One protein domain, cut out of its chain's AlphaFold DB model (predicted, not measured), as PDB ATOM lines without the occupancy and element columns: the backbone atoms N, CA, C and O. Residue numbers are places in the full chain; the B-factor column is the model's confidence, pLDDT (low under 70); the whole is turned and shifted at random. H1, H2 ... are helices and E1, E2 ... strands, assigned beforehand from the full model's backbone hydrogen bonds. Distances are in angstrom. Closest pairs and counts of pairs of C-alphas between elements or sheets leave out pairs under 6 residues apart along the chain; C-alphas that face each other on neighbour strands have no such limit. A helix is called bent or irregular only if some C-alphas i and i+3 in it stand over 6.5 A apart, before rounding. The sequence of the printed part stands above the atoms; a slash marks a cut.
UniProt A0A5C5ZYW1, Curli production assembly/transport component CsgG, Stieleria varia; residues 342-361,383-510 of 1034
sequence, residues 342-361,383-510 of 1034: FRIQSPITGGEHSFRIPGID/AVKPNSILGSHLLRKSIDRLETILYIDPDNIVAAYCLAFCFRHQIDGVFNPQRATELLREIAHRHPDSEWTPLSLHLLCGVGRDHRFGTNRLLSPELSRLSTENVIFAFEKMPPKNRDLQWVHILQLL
ATOM      1  N   PHE A 342     128.212 140.390 126.295       85.94
ATOM      2  CA  PHE A 342     127.909 140.370 127.715       85.94
ATOM      3  C   PHE A 342     126.780 139.399 128.018       85.94
ATOM      4  O   PHE A 342     125.747 139.326 127.344       85.94
ATOM      5  N   ARG A 343     126.988 138.657 129.100       79.50
ATOM      6  CA  ARG A 343     125.946 137.872 129.735       79.50
ATOM      7  C   ARG A 343     125.611 138.486 131.077       79.50
ATOM      8  O   ARG A 343     126.481 138.869 131.853       79.50
ATOM      9  N   ILE A 344     124.322 138.575 131.324       70.88
ATOM     10  CA  ILE A 344     123.729 139.095 132.536       70.88
ATOM     11  C   ILE A 344     123.378 137.898 133.393       70.88
ATOM     12  O   ILE A 344     122.564 137.075 132.982       70.88
ATOM     13  N   GLN A 345     123.906 137.818 134.607       66.50
ATOM     14  CA  GLN A 345     123.301 136.910 135.568       66.50
ATOM     15  C   GLN A 345     121.904 137.416 135.922       66.50
ATOM     16  O   GLN A 345     121.725 138.524 136.432       66.50
ATOM     17  N   SER A 346     120.906 136.596 135.615       69.62
ATOM     18  CA  SER A 346     119.546 136.765 136.086       69.62
ATOM     19  C   SER A 346     119.557 136.841 137.607       69.62
ATOM     20  O   SER A 346     119.968 135.871 138.249       69.62
ATOM     21  N   PRO A 347     119.039 137.920 138.213       62.16
ATOM     22  CA  PRO A 347     118.909 137.987 139.663       62.16
ATOM     23  C   PRO A 347     117.985 136.880 140.195       62.16
ATOM     24  O   PRO A 347     118.086 136.493 141.352       62.16
ATOM     25  N   ILE A 348     117.067 136.390 139.350       62.22
ATOM     26  CA  ILE A 348     116.019 135.430 139.710       62.22
ATOM     27  C   ILE A 348     116.520 133.993 139.586       62.22
ATOM     28  O   ILE A 348     116.331 133.189 140.497       62.22
ATOM     29  N   THR A 349     117.118 133.659 138.440       63.47
ATOM     30  CA  THR A 349     117.487 132.274 138.111       63.47
ATOM     31  C   THR A 349     118.955 131.974 138.385       63.47
ATOM     32  O   THR A 349     119.343 130.812 138.319       63.47
ATOM     33  N   GLY A 350     119.793 132.990 138.623       64.62
ATOM     34  CA  GLY A 350     121.256 132.863 138.655       64.62
ATOM     35  C   GLY A 350     121.879 132.504 137.297       64.62
ATOM     36  O   GLY A 350     123.092 132.589 137.135       64.62
ATOM     37  N   GLY A 351     121.055 132.126 136.313       67.75
ATOM     38  CA  GLY A 351     121.475 131.801 134.961       67.75
ATOM     39  C   GLY A 351     121.918 133.040 134.197       67.75
ATOM     40  O   GLY A 351     121.393 134.135 134.386       67.75
ATOM     41  N   GLU A 352     122.891 132.852 133.320       69.44
ATOM     42  CA  GLU A 352     123.384 133.885 132.424       69.44
ATOM     43  C   GLU A 352     122.447 134.062 131.218       69.44
ATOM     44  O   GLU A 352     122.323 133.167 130.383       69.44
ATOM     45  N   HIS A 353     121.824 135.232 131.088       67.69
ATOM     46  CA  HIS A 353     121.073 135.645 129.904       67.69
ATOM     47  C   HIS A 353     121.933 136.558 129.041       67.69
ATOM     48  O   HIS A 353     122.490 137.539 129.527       67.69
ATOM     49  N   SER A 354     122.046 136.264 127.749       76.06
ATOM     50  CA  SER A 354     122.637 137.216 126.804       76.06
ATOM     51  C   SER A 354     121.803 138.495 126.755       76.06
ATOM     52  O   SER A 354     120.573 138.424 126.813       76.06
ATOM     53  N   PHE A 355     122.463 139.641 126.588       82.75
ATOM     54  CA  PHE A 355     121.780 140.852 126.140       82.75
ATOM     55  C   PHE A 355     120.999 140.537 124.853       82.75
ATOM     56  O   PHE A 355     121.522 139.873 123.956       82.75
ATOM     57  N   ARG A 356     119.721 140.925 124.792       79.75
ATOM     58  CA  ARG A 356     118.856 140.703 123.629       79.75
ATOM     59  C   ARG A 356     117.961 141.908 123.414       79.75
ATOM     60  O   ARG A 356     117.360 142.404 124.359       79.75
ATOM     61  N   ILE A 357     117.829 142.283 122.150       82.75
ATOM     62  CA  ILE A 357     116.869 143.270 121.680       82.75
ATOM     63  C   ILE A 357     115.795 142.537 120.871       82.75
ATOM     64  O   ILE A 357     116.142 141.848 119.908       82.75
ATOM     65  N   PRO A 358     114.508 142.631 121.242       73.88
ATOM     66  CA  PRO A 358     113.428 142.048 120.453       73.88
ATOM     67  C   PRO A 358     113.406 142.593 119.024       73.88
ATOM     68  O   PRO A 358     113.652 143.772 118.793       73.88
ATOM     69  N   GLY A 359     113.162 141.709 118.055       75.94
ATOM     70  CA  GLY A 359     113.135 142.057 116.631       75.94
ATOM     71  C   GLY A 359     114.507 142.190 115.955       75.94
ATOM     72  O   GLY A 359     114.564 142.203 114.727       75.94
ATOM     73  N   ILE A 360     115.612 142.219 116.713       73.44
ATOM     74  CA  ILE A 360     116.982 142.221 116.178       73.44
ATOM     75  C   ILE A 360     117.620 140.860 116.470       73.44
ATOM     76  O   ILE A 360     118.283 140.657 117.492       73.44
ATOM     77  N   ASP A 361     117.399 139.905 115.564       62.28
ATOM     78  CA  ASP A 361     118.158 138.657 115.561       62.28
ATOM     79  C   ASP A 361     119.378 138.796 114.647       62.28
ATOM     80  O   ASP A 361     119.277 138.730 113.421       62.28
ATOM     81  N   ALA A 383     131.812 134.595 126.793       72.06
ATOM     82  CA  ALA A 383     131.099 135.660 127.483       72.06
ATOM     83  C   ALA A 383     132.127 136.567 128.169       72.06
ATOM     84  O   ALA A 383     132.976 136.091 128.931       72.06
ATOM     85  N   VAL A 384     132.087 137.861 127.867       79.25
ATOM     86  CA  VAL A 384     132.986 138.817 128.504       79.25
ATOM     87  C   VAL A 384     132.366 139.181 129.843       79.25
ATOM     88  O   VAL A 384     131.235 139.658 129.907       79.25
ATOM     89  N   LYS A 385     133.097 138.938 130.935       79.50
ATOM     90  CA  LYS A 385     132.651 139.398 132.252       79.50
ATOM     91  C   LYS A 385     132.695 140.930 132.266       79.50
ATOM     92  O   LYS A 385     133.772 141.463 131.978       79.50
ATOM     93  N   PRO A 386     131.603 141.630 132.627       81.62
ATOM     94  CA  PRO A 386     131.578 143.092 132.683       81.62
ATOM     95  C   PRO A 386     132.749 143.680 133.479       81.62
ATOM     96  O   PRO A 386     133.404 144.600 133.020       81.62
ATOM     97  N   ASN A 387     133.094 143.080 134.620       77.19
ATOM     98  CA  ASN A 387     134.182 143.535 135.492       77.19
ATOM     99  C   ASN A 387     135.597 143.112 135.052       77.19
ATOM    100  O   ASN A 387     136.566 143.420 135.739       77.19
ATOM    101  N   SER A 388     135.747 142.375 133.950       78.81
ATOM    102  CA  SER A 388     137.076 142.128 133.389       78.81
ATOM    103  C   SER A 388     137.618 143.404 132.744       78.81
ATOM    104  O   SER A 388     136.842 144.244 132.293       78.81
ATOM    105  N   ILE A 389     138.943 143.524 132.618       72.12
ATOM    106  CA  ILE A 389     139.581 144.663 131.929       72.12
ATOM    107  C   ILE A 389     138.998 144.851 130.516       72.12
ATOM    108  O   ILE A 389     138.741 145.971 130.090       72.12
ATOM    109  N   LEU A 390     138.741 143.752 129.793       76.50
ATOM    110  CA  LEU A 390     138.074 143.797 128.488       76.50
ATOM    111  C   LEU A 390     136.608 144.244 128.593       76.50
ATOM    112  O   LEU A 390     136.171 145.045 127.778       76.50
ATOM    113  N   GLY A 391     135.855 143.744 129.574       80.62
ATOM    114  CA  GLY A 391     134.442 144.080 129.739       80.62
ATOM    115  C   GLY A 391     134.200 145.542 130.095       80.62
ATOM    116  O   GLY A 391     133.386 146.188 129.447       80.62
ATOM    117  N   SER A 392     134.955 146.075 131.057       79.62
ATOM    118  CA  SER A 392     134.867 147.480 131.468       79.62
ATOM    119  C   SER A 392     135.163 148.407 130.290       79.62
ATOM    120  O   SER A 392     134.404 149.326 130.002       79.62
ATOM    121  N   HIS A 393     136.215 148.091 129.535       77.94
ATOM    122  CA  HIS A 393     136.592 148.849 128.351       77.94
ATOM    123  C   HIS A 393     135.522 148.802 127.244       77.94
ATOM    124  O   HIS A 393     135.135 149.848 126.732       77.94
ATOM    125  N   LEU A 394     134.994 147.616 126.909       83.25
ATOM    126  CA  LEU A 394     133.920 147.481 125.917       83.25
ATOM    127  C   LEU A 394     132.649 148.240 126.332       83.25
ATOM    128  O   LEU A 394     131.974 148.801 125.470       83.25
ATOM    129  N   LEU A 395     132.330 148.282 127.630       87.00
ATOM    130  CA  LEU A 395     131.202 149.061 128.146       87.00
ATOM    131  C   LEU A 395     131.444 150.564 128.015       87.00
ATOM    132  O   LEU A 395     130.569 151.243 127.494       87.00
ATOM    133  N   ARG A 396     132.623 151.074 128.393       84.06
ATOM    134  CA  ARG A 396     132.978 152.495 128.201       84.06
ATOM    135  C   ARG A 396     132.912 152.898 126.728       84.06
ATOM    136  O   ARG A 396     132.222 153.843 126.379       84.06
ATOM    137  N   LYS A 397     133.503 152.089 125.843       83.50
ATOM    138  CA  LYS A 397     133.438 152.304 124.390       83.50
ATOM    139  C   LYS A 397     132.001 152.298 123.860       83.50
ATOM    140  O   LYS A 397     131.663 153.056 122.956       83.50
ATOM    141  N   SER A 398     131.155 151.415 124.395       89.44
ATOM    142  CA  SER A 398     129.738 151.359 124.026       89.44
ATOM    143  C   SER A 398     128.982 152.587 124.523       89.44
ATOM    144  O   SER A 398     128.180 153.121 123.766       89.44
ATOM    145  N   ILE A 399     129.267 153.060 125.740       86.75
ATOM    146  CA  ILE A 399     128.703 154.293 126.306       86.75
ATOM    147  C   ILE A 399     129.032 155.483 125.405       86.75
ATOM    148  O   ILE A 399     128.099 156.121 124.929       86.75
ATOM    149  N   ASP A 400     130.303 155.700 125.054       78.12
ATOM    150  CA  ASP A 400     130.722 156.831 124.207       78.12
ATOM    151  C   ASP A 400     129.970 156.865 122.861       78.12
ATOM    152  O   ASP A 400     129.525 157.910 122.373       78.12
ATOM    153  N   ARG A 401     129.794 155.689 122.242       83.12
ATOM    154  CA  ARG A 401     129.052 155.543 120.979       83.12
ATOM    155  C   ARG A 401     127.554 155.782 121.162       83.12
ATOM    156  O   ARG A 401     126.930 156.380 120.294       83.12
ATOM    157  N   LEU A 402     126.969 155.306 122.256       85.69
ATOM    158  CA  LEU A 402     125.542 155.451 122.545       85.69
ATOM    159  C   LEU A 402     125.168 156.886 122.900       85.69
ATOM    160  O   LEU A 402     124.156 157.380 122.413       85.69
ATOM    161  N   GLU A 403     126.000 157.570 123.679       80.19
ATOM    162  CA  GLU A 403     125.856 159.002 123.933       80.19
ATOM    163  C   GLU A 403     125.993 159.802 122.639       80.19
ATOM    164  O   GLU A 403     125.208 160.713 122.396       80.19
ATOM    165  N   THR A 404     126.909 159.405 121.747       73.69
ATOM    166  CA  THR A 404     127.002 159.990 120.402       73.69
ATOM    167  C   THR A 404     125.707 159.801 119.607       73.69
ATOM    168  O   THR A 404     125.237 160.749 118.982       73.69
ATOM    169  N   ILE A 405     125.113 158.603 119.627       77.56
ATOM    170  CA  ILE A 405     123.851 158.343 118.922       77.56
ATOM    171  C   ILE A 405     122.731 159.208 119.500       77.56
ATOM    172  O   ILE A 405     122.052 159.866 118.727       77.56
ATOM    173  N   LEU A 406     122.574 159.260 120.826       77.00
ATOM    174  CA  LEU A 406     121.533 160.067 121.476       77.00
ATOM    175  C   LEU A 406     121.759 161.574 121.337       77.00
ATOM    176  O   LEU A 406     120.814 162.347 121.403       77.00
ATOM    177  N   TYR A 407     122.994 162.013 121.117       68.44
ATOM    178  CA  TYR A 407     123.270 163.401 120.769       68.44
ATOM    179  C   TYR A 407     122.777 163.746 119.356       68.44
ATOM    180  O   TYR A 407     122.226 164.823 119.136       68.44
ATOM    181  N   ILE A 408     122.994 162.842 118.393       68.38
ATOM    182  CA  ILE A 408     122.569 163.018 116.994       68.38
ATOM    183  C   ILE A 408     121.050 162.836 116.860       68.38
ATOM    184  O   ILE A 408     120.399 163.581 116.130       68.38
ATOM    185  N   ASP A 409     120.506 161.846 117.564       76.19
ATOM    186  CA  ASP A 409     119.112 161.407 117.539       76.19
ATOM    187  C   ASP A 409     118.621 161.136 118.979       76.19
ATOM    188  O   ASP A 409     118.655 159.993 119.451       76.19
ATOM    189  N   PRO A 410     118.184 162.183 119.711       77.44
ATOM    190  CA  PRO A 410     117.738 162.063 121.104       77.44
ATOM    191  C   PRO A 410     116.539 161.136 121.313       77.44
ATOM    192  O   PRO A 410     116.347 160.622 122.413       77.44
ATOM    193  N   ASP A 411     115.746 160.894 120.268       83.38
ATOM    194  CA  ASP A 411     114.560 160.037 120.319       83.38
ATOM    195  C   ASP A 411     114.880 158.562 119.995       83.38
ATOM    196  O   ASP A 411     113.979 157.721 119.904       83.38
ATOM    197  N   ASN A 412     116.163 158.203 119.858       89.69
ATOM    198  CA  ASN A 412     116.579 156.838 119.559       89.69
ATOM    199  C   ASN A 412     116.380 155.888 120.757       89.69
ATOM    200  O   ASN A 412     117.279 155.650 121.568       89.69
ATOM    201  N   ILE A 413     115.194 155.275 120.833       93.69
ATOM    202  CA  ILE A 413     114.789 154.355 121.913       93.69
ATOM    203  C   ILE A 413     115.798 153.212 122.108       93.69
ATOM    204  O   ILE A 413     116.082 152.813 123.240       93.69
ATOM    205  N   VAL A 414     116.353 152.677 121.013       94.12
ATOM    206  CA  VAL A 414     117.298 151.552 121.060       94.12
ATOM    207  C   VAL A 414     118.593 151.975 121.739       94.12
ATOM    208  O   VAL A 414     119.089 151.259 122.615       94.12
ATOM    209  N   ALA A 415     119.123 153.142 121.371       93.31
ATOM    210  CA  ALA A 415     120.324 153.687 121.984       93.31
ATOM    211  C   ALA A 415     120.094 154.029 123.464       93.31
ATOM    212  O   ALA A 415     120.900 153.633 124.304       93.31
ATOM    213  N   ALA A 416     118.959 154.646 123.811       94.62
ATOM    214  CA  ALA A 416     118.596 154.950 125.200       94.62
ATOM    215  C   ALA A 416     118.524 153.683 126.066       94.62
ATOM    216  O   ALA A 416     119.108 153.623 127.151       94.62
ATOM    217  N   TYR A 417     117.887 152.624 125.555       95.56
ATOM    218  CA  TYR A 417     117.817 151.330 126.233       95.56
ATOM    219  C   TYR A 417     119.205 150.693 126.414       95.56
ATOM    220  O   TYR A 417     119.542 150.224 127.505       95.56
ATOM    221  N   CYS A 418     120.031 150.688 125.362       95.25
ATOM    222  CA  CYS A 418     121.396 150.155 125.411       95.25
ATOM    223  C   CYS A 418     122.292 150.949 126.372       95.25
ATOM    224  O   CYS A 418     123.144 150.366 127.047       95.25
ATOM    225  N   LEU A 419     122.099 152.265 126.467       94.44
ATOM    226  CA  LEU A 419     122.885 153.131 127.341       94.44
ATOM    227  C   LEU A 419     122.530 152.881 128.804       94.44
ATOM    228  O   LEU A 419     123.413 152.624 129.624       94.44
ATOM    229  N   ALA A 420     121.233 152.818 129.113       95.12
ATOM    230  CA  ALA A 420     120.760 152.413 130.431       95.12
ATOM    231  C   ALA A 420     121.246 151.005 130.810       95.12
ATOM    232  O   ALA A 420     121.598 150.746 131.965       95.12
ATOM    233  N   PHE A 421     121.316 150.093 129.834       93.75
ATOM    234  CA  PHE A 421     121.894 148.771 130.035       93.75
ATOM    235  C   PHE A 421     123.371 148.838 130.448       93.75
ATOM    236  O   PHE A 421     123.760 148.130 131.377       93.75
ATOM    237  N   CYS A 422     124.179 149.695 129.818       93.31
ATOM    238  CA  CYS A 422     125.583 149.881 130.191       93.31
ATOM    239  C   CYS A 422     125.717 150.460 131.604       93.31
ATOM    240  O   CYS A 422     126.407 149.883 132.447       93.31
ATOM    241  N   PHE A 423     124.994 151.544 131.888       93.94
ATOM    242  CA  PHE A 423     125.091 152.290 133.145       93.94
ATOM    243  C   PHE A 423     124.639 151.522 134.386       93.94
ATOM    244  O   PHE A 423     125.031 151.860 135.505       93.94
ATOM    245  N   ARG A 424     123.853 150.455 134.234       89.69
ATOM    246  CA  ARG A 424     123.470 149.612 135.375       89.69
ATOM    247  C   ARG A 424     124.636 148.764 135.913       89.69
ATOM    248  O   ARG A 424     124.535 148.223 137.013       89.69
ATOM    249  N   HIS A 425     125.707 148.569 135.136       88.12
ATOM    250  CA  HIS A 425     126.834 147.732 135.540       88.12
ATOM    251  C   HIS A 425     127.692 148.446 136.585       88.12
ATOM    252  O   HIS A 425     128.250 149.503 136.318       88.12
ATOM    253  N   GLN A 426     127.835 147.830 137.760       84.56
ATOM    254  CA  GLN A 426     128.628 148.341 138.885       84.56
ATOM    255  C   GLN A 426     130.136 148.197 138.644       84.56
ATOM    256  O   GLN A 426     130.811 147.341 139.224       84.56
ATOM    257  N   ILE A 427     130.639 149.003 137.717       84.06
ATOM    258  CA  ILE A 427     132.041 149.111 137.334       84.06
ATOM    259  C   ILE A 427     132.426 150.581 137.462       84.06
ATOM    260  O   ILE A 427     131.689 151.456 137.003       84.06
ATOM    261  N   ASP A 428     133.580 150.844 138.061       78.69
ATOM    262  CA  ASP A 428     134.071 152.206 138.268       78.69
ATOM    263  C   ASP A 428     134.191 152.946 136.926       78.69
ATOM    264  O   ASP A 428     134.722 152.413 135.941       78.69
ATOM    265  N   GLY A 429     133.653 154.166 136.863       78.19
ATOM    266  CA  GLY A 429     133.576 154.973 135.638       78.19
ATOM    267  C   GLY A 429     132.574 154.480 134.582       78.19
ATOM    268  O   GLY A 429     132.609 154.952 133.455       78.19
ATOM    269  N   VAL A 430     131.721 153.503 134.905       88.31
ATOM    270  CA  VAL A 430     130.607 153.032 134.054       88.31
ATOM    271  C   VAL A 430     129.287 153.113 134.816       88.31
ATOM    272  O   VAL A 430     128.252 153.380 134.226       88.31
ATOM    273  N   PHE A 431     129.288 152.857 136.123       91.06
ATOM    274  CA  PHE A 431     128.062 152.797 136.912       91.06
ATOM    275  C   PHE A 431     127.403 154.176 137.068       91.06
ATOM    276  O   PHE A 431     127.959 155.054 137.719       91.06
ATOM    277  N   ASN A 432     126.195 154.340 136.521       91.62
ATOM    278  CA  ASN A 432     125.385 155.555 136.660       91.62
ATOM    279  C   ASN A 432     123.886 155.199 136.798       91.62
ATOM    280  O   ASN A 432     123.116 155.251 135.830       91.62
ATOM    281  N   PRO A 433     123.443 154.762 137.991       91.75
ATOM    282  CA  PRO A 433     122.093 154.239 138.188       91.75
ATOM    283  C   PRO A 433     120.999 155.310 138.065       91.75
ATOM    284  O   PRO A 433     119.868 154.976 137.706       91.75
ATOM    285  N   GLN A 434     121.312 156.581 138.330       90.81
ATOM    286  CA  GLN A 434     120.385 157.698 138.144       90.81
ATOM    287  C   GLN A 434     120.092 157.898 136.657       90.81
ATOM    288  O   GLN A 434     118.934 157.790 136.255       90.81
ATOM    289  N   ARG A 435     121.131 158.039 135.820       90.94
ATOM    290  CA  ARG A 435     120.944 158.206 134.372       90.94
ATOM    291  C   ARG A 435     120.276 156.991 133.732       90.94
ATOM    292  O   ARG A 435     119.400 157.140 132.887       90.94
ATOM    293  N   ALA A 436     120.624 155.779 134.173       94.56
ATOM    294  CA  ALA A 436     119.922 154.572 133.738       94.56
ATOM    295  C   ALA A 436     118.422 154.615 134.092       94.56
ATOM    296  O   ALA A 436     117.585 154.220 133.283       94.56
ATOM    297  N   THR A 437     118.077 155.095 135.291       94.81
ATOM    298  CA  THR A 437     116.684 155.233 135.742       94.81
ATOM    299  C   THR A 437     115.919 156.254 134.902       94.81
ATOM    300  O   THR A 437     114.809 155.952 134.463       94.81
ATOM    301  N   GLU A 438     116.512 157.420 134.644       92.88
ATOM    302  CA  GLU A 438     115.937 158.484 133.808       92.88
ATOM    303  C   GLU A 438     115.582 157.965 132.413       92.88
ATOM    304  O   GLU A 438     114.409 157.981 132.040       92.88
ATOM    305  N   LEU A 439     116.564 157.398 131.699       94.25
ATOM    306  CA  LEU A 439     116.393 156.882 130.337       94.25
ATOM    307  C   LEU A 439     115.277 155.828 130.255       94.25
ATOM    308  O   LEU A 439     114.446 155.844 129.351       94.25
ATOM    309  N   LEU A 440     115.211 154.904 131.219       96.50
ATOM    310  CA  LEU A 440     114.212 153.827 131.205       96.50
ATOM    311  C   LEU A 440     112.806 154.315 131.557       96.50
ATOM    312  O   LEU A 440     111.826 153.816 130.996       96.50
ATOM    313  N   ARG A 441     112.688 155.281 132.479       96.38
ATOM    314  CA  ARG A 441     111.404 155.924 132.781       96.38
ATOM    315  C   ARG A 441     110.932 156.750 131.595       96.38
ATOM    316  O   ARG A 441     109.744 156.723 131.294       96.38
ATOM    317  N   GLU A 442     111.830 157.448 130.917       93.38
ATOM    318  CA  GLU A 442     111.515 158.231 129.727       93.38
ATOM    319  C   GLU A 442     110.963 157.358 128.597       93.38
ATOM    320  O   GLU A 442     109.890 157.665 128.073       93.38
ATOM    321  N   ILE A 443     111.603 156.218 128.299       94.94
ATOM    322  CA  ILE A 443     111.090 155.251 127.313       94.94
ATOM    323  C   ILE A 443     109.661 154.816 127.673       94.94
ATOM    324  O   ILE A 443     108.780 154.813 126.812       94.94
ATOM    325  N   ALA A 444     109.410 154.493 128.947       95.31
ATOM    326  CA  ALA A 444     108.093 154.059 129.413       95.31
ATOM    327  C   ALA A 444     107.018 155.162 129.340       95.31
ATOM    328  O   ALA A 444     105.848 154.854 129.113       95.31
ATOM    329  N   HIS A 445     107.389 156.436 129.521       93.75
ATOM    330  CA  HIS A 445     106.458 157.568 129.428       93.75
ATOM    331  C   HIS A 445     106.173 157.986 127.985       93.75
ATOM    332  O   HIS A 445     105.017 158.230 127.648       93.75
ATOM    333  N   ARG A 446     107.206 158.086 127.139       91.50
ATOM    334  CA  ARG A 446     107.066 158.542 125.748       91.50
ATOM    335  C   ARG A 446     106.428 157.480 124.851       91.50
ATOM    336  O   ARG A 446     105.743 157.824 123.891       91.50
ATOM    337  N   HIS A 447     106.616 156.196 125.168       93.31
ATOM    338  CA  HIS A 447     106.187 155.087 124.310       93.31
ATOM    339  C   HIS A 447     105.381 154.000 125.053       93.31
ATOM    340  O   HIS A 447     105.705 152.817 124.932       93.31
ATOM    341  N   PRO A 448     104.302 154.336 125.786       91.75
ATOM    342  CA  PRO A 448     103.617 153.408 126.698       91.75
ATOM    343  C   PRO A 448     103.094 152.127 126.023       91.75
ATOM    344  O   PRO A 448     103.103 151.059 126.635       91.75
ATOM    345  N   ASP A 449     102.705 152.202 124.747       91.75
ATOM    346  CA  ASP A 449     102.164 151.062 123.990       91.75
ATOM    347  C   ASP A 449     103.225 150.233 123.245       91.75
ATOM    348  O   ASP A 449     102.926 149.146 122.728       91.75
ATOM    349  N   SER A 450     104.466 150.727 123.212       92.44
ATOM    350  CA  SER A 450     105.597 150.114 122.517       92.44
ATOM    351  C   SER A 450     106.079 148.834 123.200       92.44
ATOM    352  O   SER A 450     106.037 148.703 124.424       92.44
ATOM    353  N   GLU A 451     106.620 147.899 122.416       91.38
ATOM    354  CA  GLU A 451     107.269 146.681 122.928       91.38
ATOM    355  C   GLU A 451     108.509 146.987 123.788       91.38
ATOM    356  O   GLU A 451     108.922 146.166 124.608       91.38
ATOM    357  N   TRP A 452     109.059 148.199 123.665       92.69
ATOM    358  CA  TRP A 452     110.182 148.692 124.462       92.69
ATOM    359  C   TRP A 452     109.819 149.022 125.909       92.69
ATOM    360  O   TRP A 452     110.676 148.926 126.790       92.69
ATOM    361  N   THR A 453     108.559 149.357 126.191       94.50
ATOM    362  CA  THR A 453     108.100 149.699 127.544       94.50
ATOM    363  C   THR A 453     108.232 148.536 128.528       94.50
ATOM    364  O   THR A 453     108.929 148.703 129.531       94.50
ATOM    365  N   PRO A 454     107.680 147.330 128.281       92.19
ATOM    366  CA  PRO A 454     107.846 146.214 129.214       92.19
ATOM    367  C   PRO A 454     109.316 145.805 129.402       92.19
ATOM    368  O   PRO A 454     109.704 145.435 130.509       92.19
ATOM    369  N   LEU A 455     110.157 145.916 128.364       90.94
ATOM    370  CA  LEU A 455     111.599 145.652 128.472       90.94
ATOM    371  C   LEU A 455     112.306 146.678 129.355       90.94
ATOM    372  O   LEU A 455     113.144 146.306 130.176       90.94
ATOM    373  N   SER A 456     111.975 147.958 129.178       94.00
ATOM    374  CA  SER A 456     112.585 149.062 129.916       94.00
ATOM    375  C   SER A 456     112.184 149.018 131.382       94.00
ATOM    376  O   SER A 456     113.045 149.111 132.249       94.00
ATOM    377  N   LEU A 457     110.906 148.753 131.673       94.94
ATOM    378  CA  LEU A 457     110.410 148.563 133.039       94.94
ATOM    379  C   LEU A 457     111.029 147.327 133.713       94.94
ATOM    380  O   LEU A 457     111.368 147.372 134.892       94.94
ATOM    381  N   HIS A 458     111.240 146.235 132.973       90.44
ATOM    382  CA  HIS A 458     111.939 145.065 133.507       90.44
ATOM    383  C   HIS A 458     113.416 145.364 133.811       90.44
ATOM    384  O   HIS A 458     113.927 144.974 134.863       90.44
ATOM    385  N   LEU A 459     114.102 146.077 132.911       90.94
ATOM    386  CA  LEU A 459     115.490 146.504 133.096       90.94
ATOM    387  C   LEU A 459     115.630 147.473 134.281       90.94
ATOM    388  O   LEU A 459     116.568 147.340 135.067       90.94
ATOM    389  N   LEU A 460     114.661 148.376 134.447       94.12
ATOM    390  CA  LEU A 460     114.597 149.383 135.506       94.12
ATOM    391  C   LEU A 460     114.595 148.748 136.902       94.12
ATOM    392  O   LEU A 460     115.330 149.189 137.783       94.12
ATOM    393  N   CYS A 461     113.862 147.646 137.086       90.62
ATOM    394  CA  CYS A 461     113.858 146.878 138.337       90.62
ATOM    395  C   CYS A 461     115.236 146.296 138.711       90.62
ATOM    396  O   CYS A 461     115.461 145.931 139.867       90.62
ATOM    397  N   GLY A 462     116.147 146.169 137.742       87.25
ATOM    398  CA  GLY A 462     117.521 145.713 137.945       87.25
ATOM    399  C   GLY A 462     118.507 146.821 138.331       87.25
ATOM    400  O   GLY A 462     119.589 146.506 138.827       87.25
ATOM    401  N   VAL A 463     118.160 148.094 138.121       90.19
ATOM    402  CA  VAL A 463     119.045 149.235 138.400       90.19
ATOM    403  C   VAL A 463     119.269 149.372 139.911       90.19
ATOM    404  O   VAL A 463     118.331 149.280 140.702       90.19
ATOM    405  N   GLY A 464     120.531 149.558 140.314       82.75
ATOM    406  CA  GLY A 464     120.942 149.660 141.723       82.75
ATOM    407  C   GLY A 464     121.317 148.331 142.393       82.75
ATOM    408  O   GLY A 464     121.646 148.316 143.579       82.75
ATOM    409  N   ARG A 465     121.318 147.212 141.656       80.12
ATOM    410  CA  ARG A 465     121.616 145.874 142.196       80.12
ATOM    411  C   ARG A 465     122.984 145.362 141.761       80.12
ATOM    412  O   ARG A 465     123.363 145.521 140.604       80.12
ATOM    413  N   ASP A 466     123.709 144.716 142.678       73.19
ATOM    414  CA  ASP A 466     125.017 144.138 142.361       73.19
ATOM    415  C   ASP A 466     124.870 142.819 141.590       73.19
ATOM    416  O   ASP A 466     124.327 141.832 142.089       73.19
ATOM    417  N   HIS A 467     125.375 142.803 140.357       66.25
ATOM    418  CA  HIS A 467     125.393 141.628 139.487       66.25
ATOM    419  C   HIS A 467     126.631 140.732 139.689       66.25
ATOM    420  O   HIS A 467     126.713 139.672 139.072       66.25
ATOM    421  N   ARG A 468     127.624 141.139 140.496       61.06
ATOM    422  CA  ARG A 468     128.960 140.511 140.535       61.06
ATOM    423  C   ARG A 468     129.006 139.156 141.233       61.06
ATOM    424  O   ARG A 468     129.943 138.402 140.986       61.06
ATOM    425  N   PHE A 469     128.025 138.823 142.071       52.50
ATOM    426  CA  PHE A 469     128.133 137.654 142.950       52.50
ATOM    427  C   PHE A 469     126.963 136.671 142.891       52.50
ATOM    428  O   PHE A 469     126.947 135.723 143.674       52.50
ATOM    429  N   GLY A 470     125.934 136.903 142.068       54.75
ATOM    430  CA  GLY A 470     124.648 136.191 142.190       54.75
ATOM    431  C   GLY A 470     123.951 136.394 143.552       54.75
ATOM    432  O   GLY A 470     122.783 136.053 143.727       54.75
ATOM    433  N   THR A 471     124.645 136.993 144.520       51.50
ATOM    434  CA  THR A 471     124.137 137.537 145.761       51.50
ATOM    435  C   THR A 471     123.837 139.003 145.465       51.50
ATOM    436  O   THR A 471     124.739 139.824 145.342       51.50
ATOM    437  N   ASN A 472     122.557 139.327 145.253       53.75
ATOM    438  CA  ASN A 472     122.072 140.697 145.037       53.75
ATOM    439  C   ASN A 472     122.254 141.540 146.309       53.75
ATOM    440  O   ASN A 472     121.279 141.905 146.967       53.75
ATOM    441  N   ARG A 473     123.497 141.792 146.712       57.75
ATOM    442  CA  ARG A 473     123.818 142.647 147.846       57.75
ATOM    443  C   ARG A 473     123.602 144.091 147.399       57.75
ATOM    444  O   ARG A 473     124.186 144.526 146.411       57.75
ATOM    445  N   LEU A 474     122.725 144.815 148.089       60.38
ATOM    446  CA  LEU A 474     122.571 146.256 147.884       60.38
ATOM    447  C   LEU A 474     123.797 146.942 148.497       60.38
ATOM    448  O   LEU A 474     124.157 146.648 149.638       60.38
ATOM    449  N   LEU A 475     124.478 147.784 147.714       62.69
ATOM    450  CA  LEU A 475     125.750 148.399 148.116       62.69
ATOM    451  C   LEU A 475     125.564 149.598 149.054       62.69
ATOM    452  O   LEU A 475     126.457 149.885 149.846       62.69
ATOM    453  N   SER A 476     124.404 150.263 149.006       82.19
ATOM    454  CA  SER A 476     124.063 151.379 149.891       82.19
ATOM    455  C   SER A 476     122.550 151.457 150.164       82.19
ATOM    456  O   SER A 476     121.752 150.980 149.347       82.19
ATOM    457  N   PRO A 477     122.125 152.062 151.293       82.62
ATOM    458  CA  PRO A 477     120.713 152.354 151.565       82.62
ATOM    459  C   PRO A 477     120.042 153.194 150.467       82.62
ATOM    460  O   PRO A 477     118.887 152.963 150.130       82.62
ATOM    461  N   GLU A 478     120.775 154.120 149.847       85.44
ATOM    462  CA  GLU A 478     120.264 154.957 148.752       85.44
ATOM    463  C   GLU A 478     119.902 154.128 147.514       85.44
ATOM    464  O   GLU A 478     118.822 154.293 146.947       85.44
ATOM    465  N   LEU A 479     120.755 153.174 147.126       85.50
ATOM    466  CA  LEU A 479     120.470 152.273 146.005       85.50
ATOM    467  C   LEU A 479     119.340 151.285 146.328       85.50
ATOM    468  O   LEU A 479     118.606 150.887 145.423       85.50
ATOM    469  N   SER A 480     119.173 150.910 147.603       83.31
ATOM    470  CA  SER A 480     118.015 150.131 148.068       83.31
ATOM    471  C   SER A 480     116.712 150.883 147.840       83.31
ATOM    472  O   SER A 480     115.782 150.354 147.219       83.31
ATOM    473  N   ARG A 481     116.670 152.143 148.278       87.00
ATOM    474  CA  ARG A 481     115.519 153.018 148.084       87.00
ATOM    475  C   ARG A 481     115.222 153.232 146.601       87.00
ATOM    476  O   ARG A 481     114.101 152.968 146.176       87.00
ATOM    477  N   LEU A 482     116.230 153.582 145.796       88.75
ATOM    478  CA  LEU A 482     116.079 153.757 144.345       88.75
ATOM    479  C   LEU A 482     115.544 152.487 143.666       88.75
ATOM    480  O   LEU A 482     114.631 152.558 142.846       88.75
ATOM    481  N   SER A 483     116.066 151.306 144.021       87.25
ATOM    482  CA  SER A 483     115.578 150.036 143.466       87.25
ATOM    483  C   SER A 483     114.124 149.761 143.865       87.25
ATOM    484  O   SER A 483     113.355 149.258 143.047       87.25
ATOM    485  N   THR A 484     113.725 150.123 145.088       87.38
ATOM    486  CA  THR A 484     112.340 149.996 145.574       87.38
ATOM    487  C   THR A 484     111.395 150.903 144.793       87.38
ATOM    488  O   THR A 484     110.390 150.431 144.263       87.38
ATOM    489  N   GLU A 485     111.749 152.180 144.649       90.94
ATOM    490  CA  GLU A 485     110.987 153.165 143.871       90.94
ATOM    491  C   GLU A 485     110.847 152.730 142.404       90.94
ATOM    492  O   GLU A 485     109.763 152.796 141.825       90.94
ATOM    493  N   ASN A 486     111.923 152.203 141.818       92.56
ATOM    494  CA  ASN A 486     111.933 151.669 140.460       92.56
ATOM    495  C   ASN A 486     111.011 150.456 140.286       92.56
ATOM    496  O   ASN A 486     110.331 150.355 139.264       92.56
ATOM    497  N   VAL A 487     110.943 149.561 141.276       90.19
ATOM    498  CA  VAL A 487     110.013 148.422 141.253       90.19
ATOM    499  C   VAL A 487     108.563 148.886 141.355       90.19
ATOM    500  O   VAL A 487     107.738 148.402 140.583       90.19
ATOM    501  N   ILE A 488     108.251 149.823 142.258       91.44
ATOM    502  CA  ILE A 488     106.898 150.387 142.403       91.44
ATOM    503  C   ILE A 488     106.460 151.021 141.081       91.44
ATOM    504  O   ILE A 488     105.431 150.638 140.523       91.44
ATOM    505  N   PHE A 489     107.300 151.898 140.524       94.38
ATOM    506  CA  PHE A 489     107.046 152.555 139.246       94.38
ATOM    507  C   PHE A 489     106.816 151.542 138.113       94.38
ATOM    508  O   PHE A 489     105.846 151.647 137.362       94.38
ATOM    509  N   ALA A 490     107.674 150.524 138.002       94.12
ATOM    510  CA  ALA A 490     107.535 149.490 136.984       94.12
ATOM    511  C   ALA A 490     106.254 148.665 137.144       94.12
ATOM    512  O   ALA A 490     105.658 148.269 136.142       94.12
ATOM    513  N   PHE A 491     105.807 148.423 138.376       92.62
ATOM    514  CA  PHE A 491     104.558 147.715 138.645       92.62
ATOM    515  C   PHE A 491     103.338 148.516 138.187       92.62
ATOM    516  O   PHE A 491     102.468 147.980 137.499       92.62
ATOM    517  N   GLU A 492     103.307 149.805 138.524       92.94
ATOM    518  CA  GLU A 492     102.215 150.726 138.195       92.94
ATOM    519  C   GLU A 492     102.103 150.990 136.693       92.94
ATOM    520  O   GLU A 492     101.003 150.975 136.134       92.94
ATOM    521  N   LYS A 493     103.242 151.207 136.026       95.31
ATOM    522  CA  LYS A 493     103.293 151.582 134.607       95.31
ATOM    523  C   LYS A 493     103.297 150.391 133.647       95.31
ATOM    524  O   LYS A 493     103.234 150.603 132.440       95.31
ATOM    525  N   MET A 494     103.333 149.149 134.141       94.81
ATOM    526  CA  MET A 494     103.310 147.966 133.275       94.81
ATOM    527  C   MET A 494     102.011 147.911 132.442       94.81
ATOM    528  O   MET A 494     100.915 147.871 133.030       94.81
ATOM    529  N   PRO A 495     102.101 147.836 131.096       93.25
ATOM    530  CA  PRO A 495     100.929 147.753 130.230       93.25
ATOM    531  C   PRO A 495     100.052 146.540 130.571       93.25
ATOM    532  O   PRO A 495     100.603 145.459 130.803       93.25
ATOM    533  N   PRO A 496      98.707 146.652 130.560       90.56
ATOM    534  CA  PRO A 496      97.799 145.569 130.954       90.56
ATOM    535  C   PRO A 496      98.087 144.221 130.284       90.56
ATOM    536  O   PRO A 496      98.133 143.201 130.967       90.56
ATOM    537  N   LYS A 497      98.388 144.230 128.976       90.62
ATOM    538  CA  LYS A 497      98.722 143.035 128.177       90.62
ATOM    539  C   LYS A 497      99.997 142.306 128.635       90.62
ATOM    540  O   LYS A 497     100.202 141.152 128.280       90.62
ATOM    541  N   ASN A 498     100.861 142.971 129.404       90.62
ATOM    542  CA  ASN A 498     102.140 142.442 129.878       90.62
ATOM    543  C   ASN A 498     102.160 142.163 131.387       90.62
ATOM    544  O   ASN A 498     103.147 141.605 131.862       90.62
ATOM    545  N   ARG A 499     101.114 142.534 132.145       89.25
ATOM    546  CA  ARG A 499     101.121 142.477 133.619       89.25
ATOM    547  C   ARG A 499     101.386 141.080 134.160       89.25
ATOM    548  O   ARG A 499     102.204 140.958 135.051       89.25
ATOM    549  N   ASP A 500     100.783 140.043 133.596       90.62
ATOM    550  CA  ASP A 500     100.781 138.683 134.151       90.62
ATOM    551  C   ASP A 500     102.169 138.139 134.559       90.62
ATOM    552  O   ASP A 500     102.585 138.250 135.715       90.62
ATOM    553  N   LEU A 501     102.924 137.544 133.633       87.12
ATOM    554  CA  LEU A 501     104.218 136.937 133.971       87.12
ATOM    555  C   LEU A 501     105.282 137.974 134.347       87.12
ATOM    556  O   LEU A 501     106.177 137.673 135.140       87.12
ATOM    557  N   GLN A 502     105.181 139.204 133.830       88.44
ATOM    558  CA  GLN A 502     106.151 140.250 134.156       88.44
ATOM    559  C   GLN A 502     106.013 140.723 135.599       88.44
ATOM    560  O   GLN A 502     107.032 140.925 136.252       88.44
ATOM    561  N   TRP A 503     104.800 140.835 136.143       92.69
ATOM    562  CA  TRP A 503     104.609 141.144 137.560       92.69
ATOM    563  C   TRP A 503     105.180 140.048 138.446       92.69
ATOM    564  O   TRP A 503     105.884 140.355 139.404       92.69
ATOM    565  N   VAL A 504     104.970 138.774 138.100       91.69
ATOM    566  CA  VAL A 504     105.594 137.663 138.833       91.69
ATOM    567  C   VAL A 504     107.119 137.809 138.835       91.69
ATOM    568  O   VAL A 504     107.732 137.717 139.899       91.69
ATOM    569  N   HIS A 505     107.736 138.091 137.684       88.25
ATOM    570  CA  HIS A 505     109.183 138.305 137.595       88.25
ATOM    571  C   HIS A 505     109.653 139.533 138.384       88.25
ATOM    572  O   HIS A 505     110.640 139.445 139.112       88.25
ATOM    573  N   ILE A 506     108.947 140.661 138.302       89.81
ATOM    574  CA  ILE A 506     109.294 141.881 139.042       89.81
ATOM    575  C   ILE A 506     109.202 141.645 140.553       89.81
ATOM    576  O   ILE A 506     110.114 142.014 141.287       89.81
ATOM    577  N   LEU A 507     108.168 140.958 141.045       89.50
ATOM    578  CA  LEU A 507     108.091 140.625 142.469       89.50
ATOM    579  C   LEU A 507     109.168 139.613 142.886       89.50
ATOM    580  O   LEU A 507     109.686 139.692 143.995       89.50
ATOM    581  N   GLN A 508     109.561 138.683 142.010       86.81
ATOM    582  CA  GLN A 508     110.684 137.776 142.282       86.81
ATOM    583  C   GLN A 508     112.014 138.522 142.421       86.81
ATOM    584  O   GLN A 508     112.889 138.073 143.164       86.81
ATOM    585  N   LEU A 509     112.165 139.676 141.765       81.69
ATOM    586  CA  LEU A 509     113.305 140.558 141.985       81.69
ATOM    587  C   LEU A 509     113.321 141.086 143.433       81.69
ATOM    588  O   LEU A 509     114.399 141.316 143.964       81.69
ATOM    589  N   LEU A 510     112.201 141.212 144.143       80.31
ATOM    590  CA  LEU A 510     112.184 141.678 145.543       80.31
ATOM    591  C   LEU A 510     112.656 140.633 146.577       80.31
ATOM    592  O   LEU A 510     112.721 140.944 147.760       80.31
TER     593      LEU A 510
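AT A GLANCE: This is residues 342 to 361 and 383 to 510 of the 1034 residues of the protein "Curli production assembly/transport component CsgG" of Stieleria varia (UniProt A0A5C5ZYW1). What is the main shape? Six helices, nearly aligned, pack in an up-and-down zigzag with H4 in the middle, and the small strand hairpin E1-E2 is set off to one side. What makes it up? The printed part has 148 residues with two named strands and then six named helices, E1, E2 and H1 to H6; the sheet is antiparallel and the class is mostly helix. How large is it? It is compact, with a radius of gyration of the C-alphas of 14.5 A and spans of 41 by 38 by 32 A.

HOW THE PARTS SIT: How is the sheet paired? E1, residues 343 to 345, and E2, residues 352 to 354, form an antiparallel hairpin, with N 344 and O 353 within hydrogen-bond range at 2.8 A. Which helix is the hub? H4, residues 452 to 460, touches H3, residues 433 to 446, opposite ways at a shallow tilt of 24 degrees; the closest C-alphas, of Ala 444 and Thr 453, are 4.7 A apart. H5, residues 477 to 493, touches H4 with residues 486 to 493 alone, closest at the C-alphas of Leu 457 and Ala 490, 5.0 A. H6, residues 496 to 509, touches H4, closest at the C-alphas of Pro 454 and Asn 498, 6.9 A. What lies beyond H3? H2, residues 413 to 423, touches H3, closest at the C-alphas of Ala 420 and Ala 436, 4.0 A. H1, residues 389 to 408, touches H2, closest at the C-alphas of Leu 402 and Ala 415, 5.5 A, and is apart from H4. How are the helix backbones? Every O i to N i+4 pair is within hydrogen-bond range in H1 to H5, and 7 of 10 in H6.

IN THESE COORDINATES: Where are the anchors? E1 begins at C-alpha 343, (125.946, 137.872, 129.735), and H6 ends at C-alpha 509, (113.305, 140.558, 141.985). How long are the longer helices? H1 measures 29.1 A from first to last C-alpha, H5 24.3 A and H3 20.0 A; H6, 19.7 A, is irregular, with C-alphas 497 and 500 7.7 A apart.

THE WHOLE: Where is the cut? Residues 362 to 382 are not printed, and C-alphas 361 and 383 are 17.8 A apart. Which link is long? That from H4 to H5, residues 461 to 476. Where is confidence low? The pLDDT is under 70 at residues 345 to 353, 361, 407 to 408 and 467 to 475.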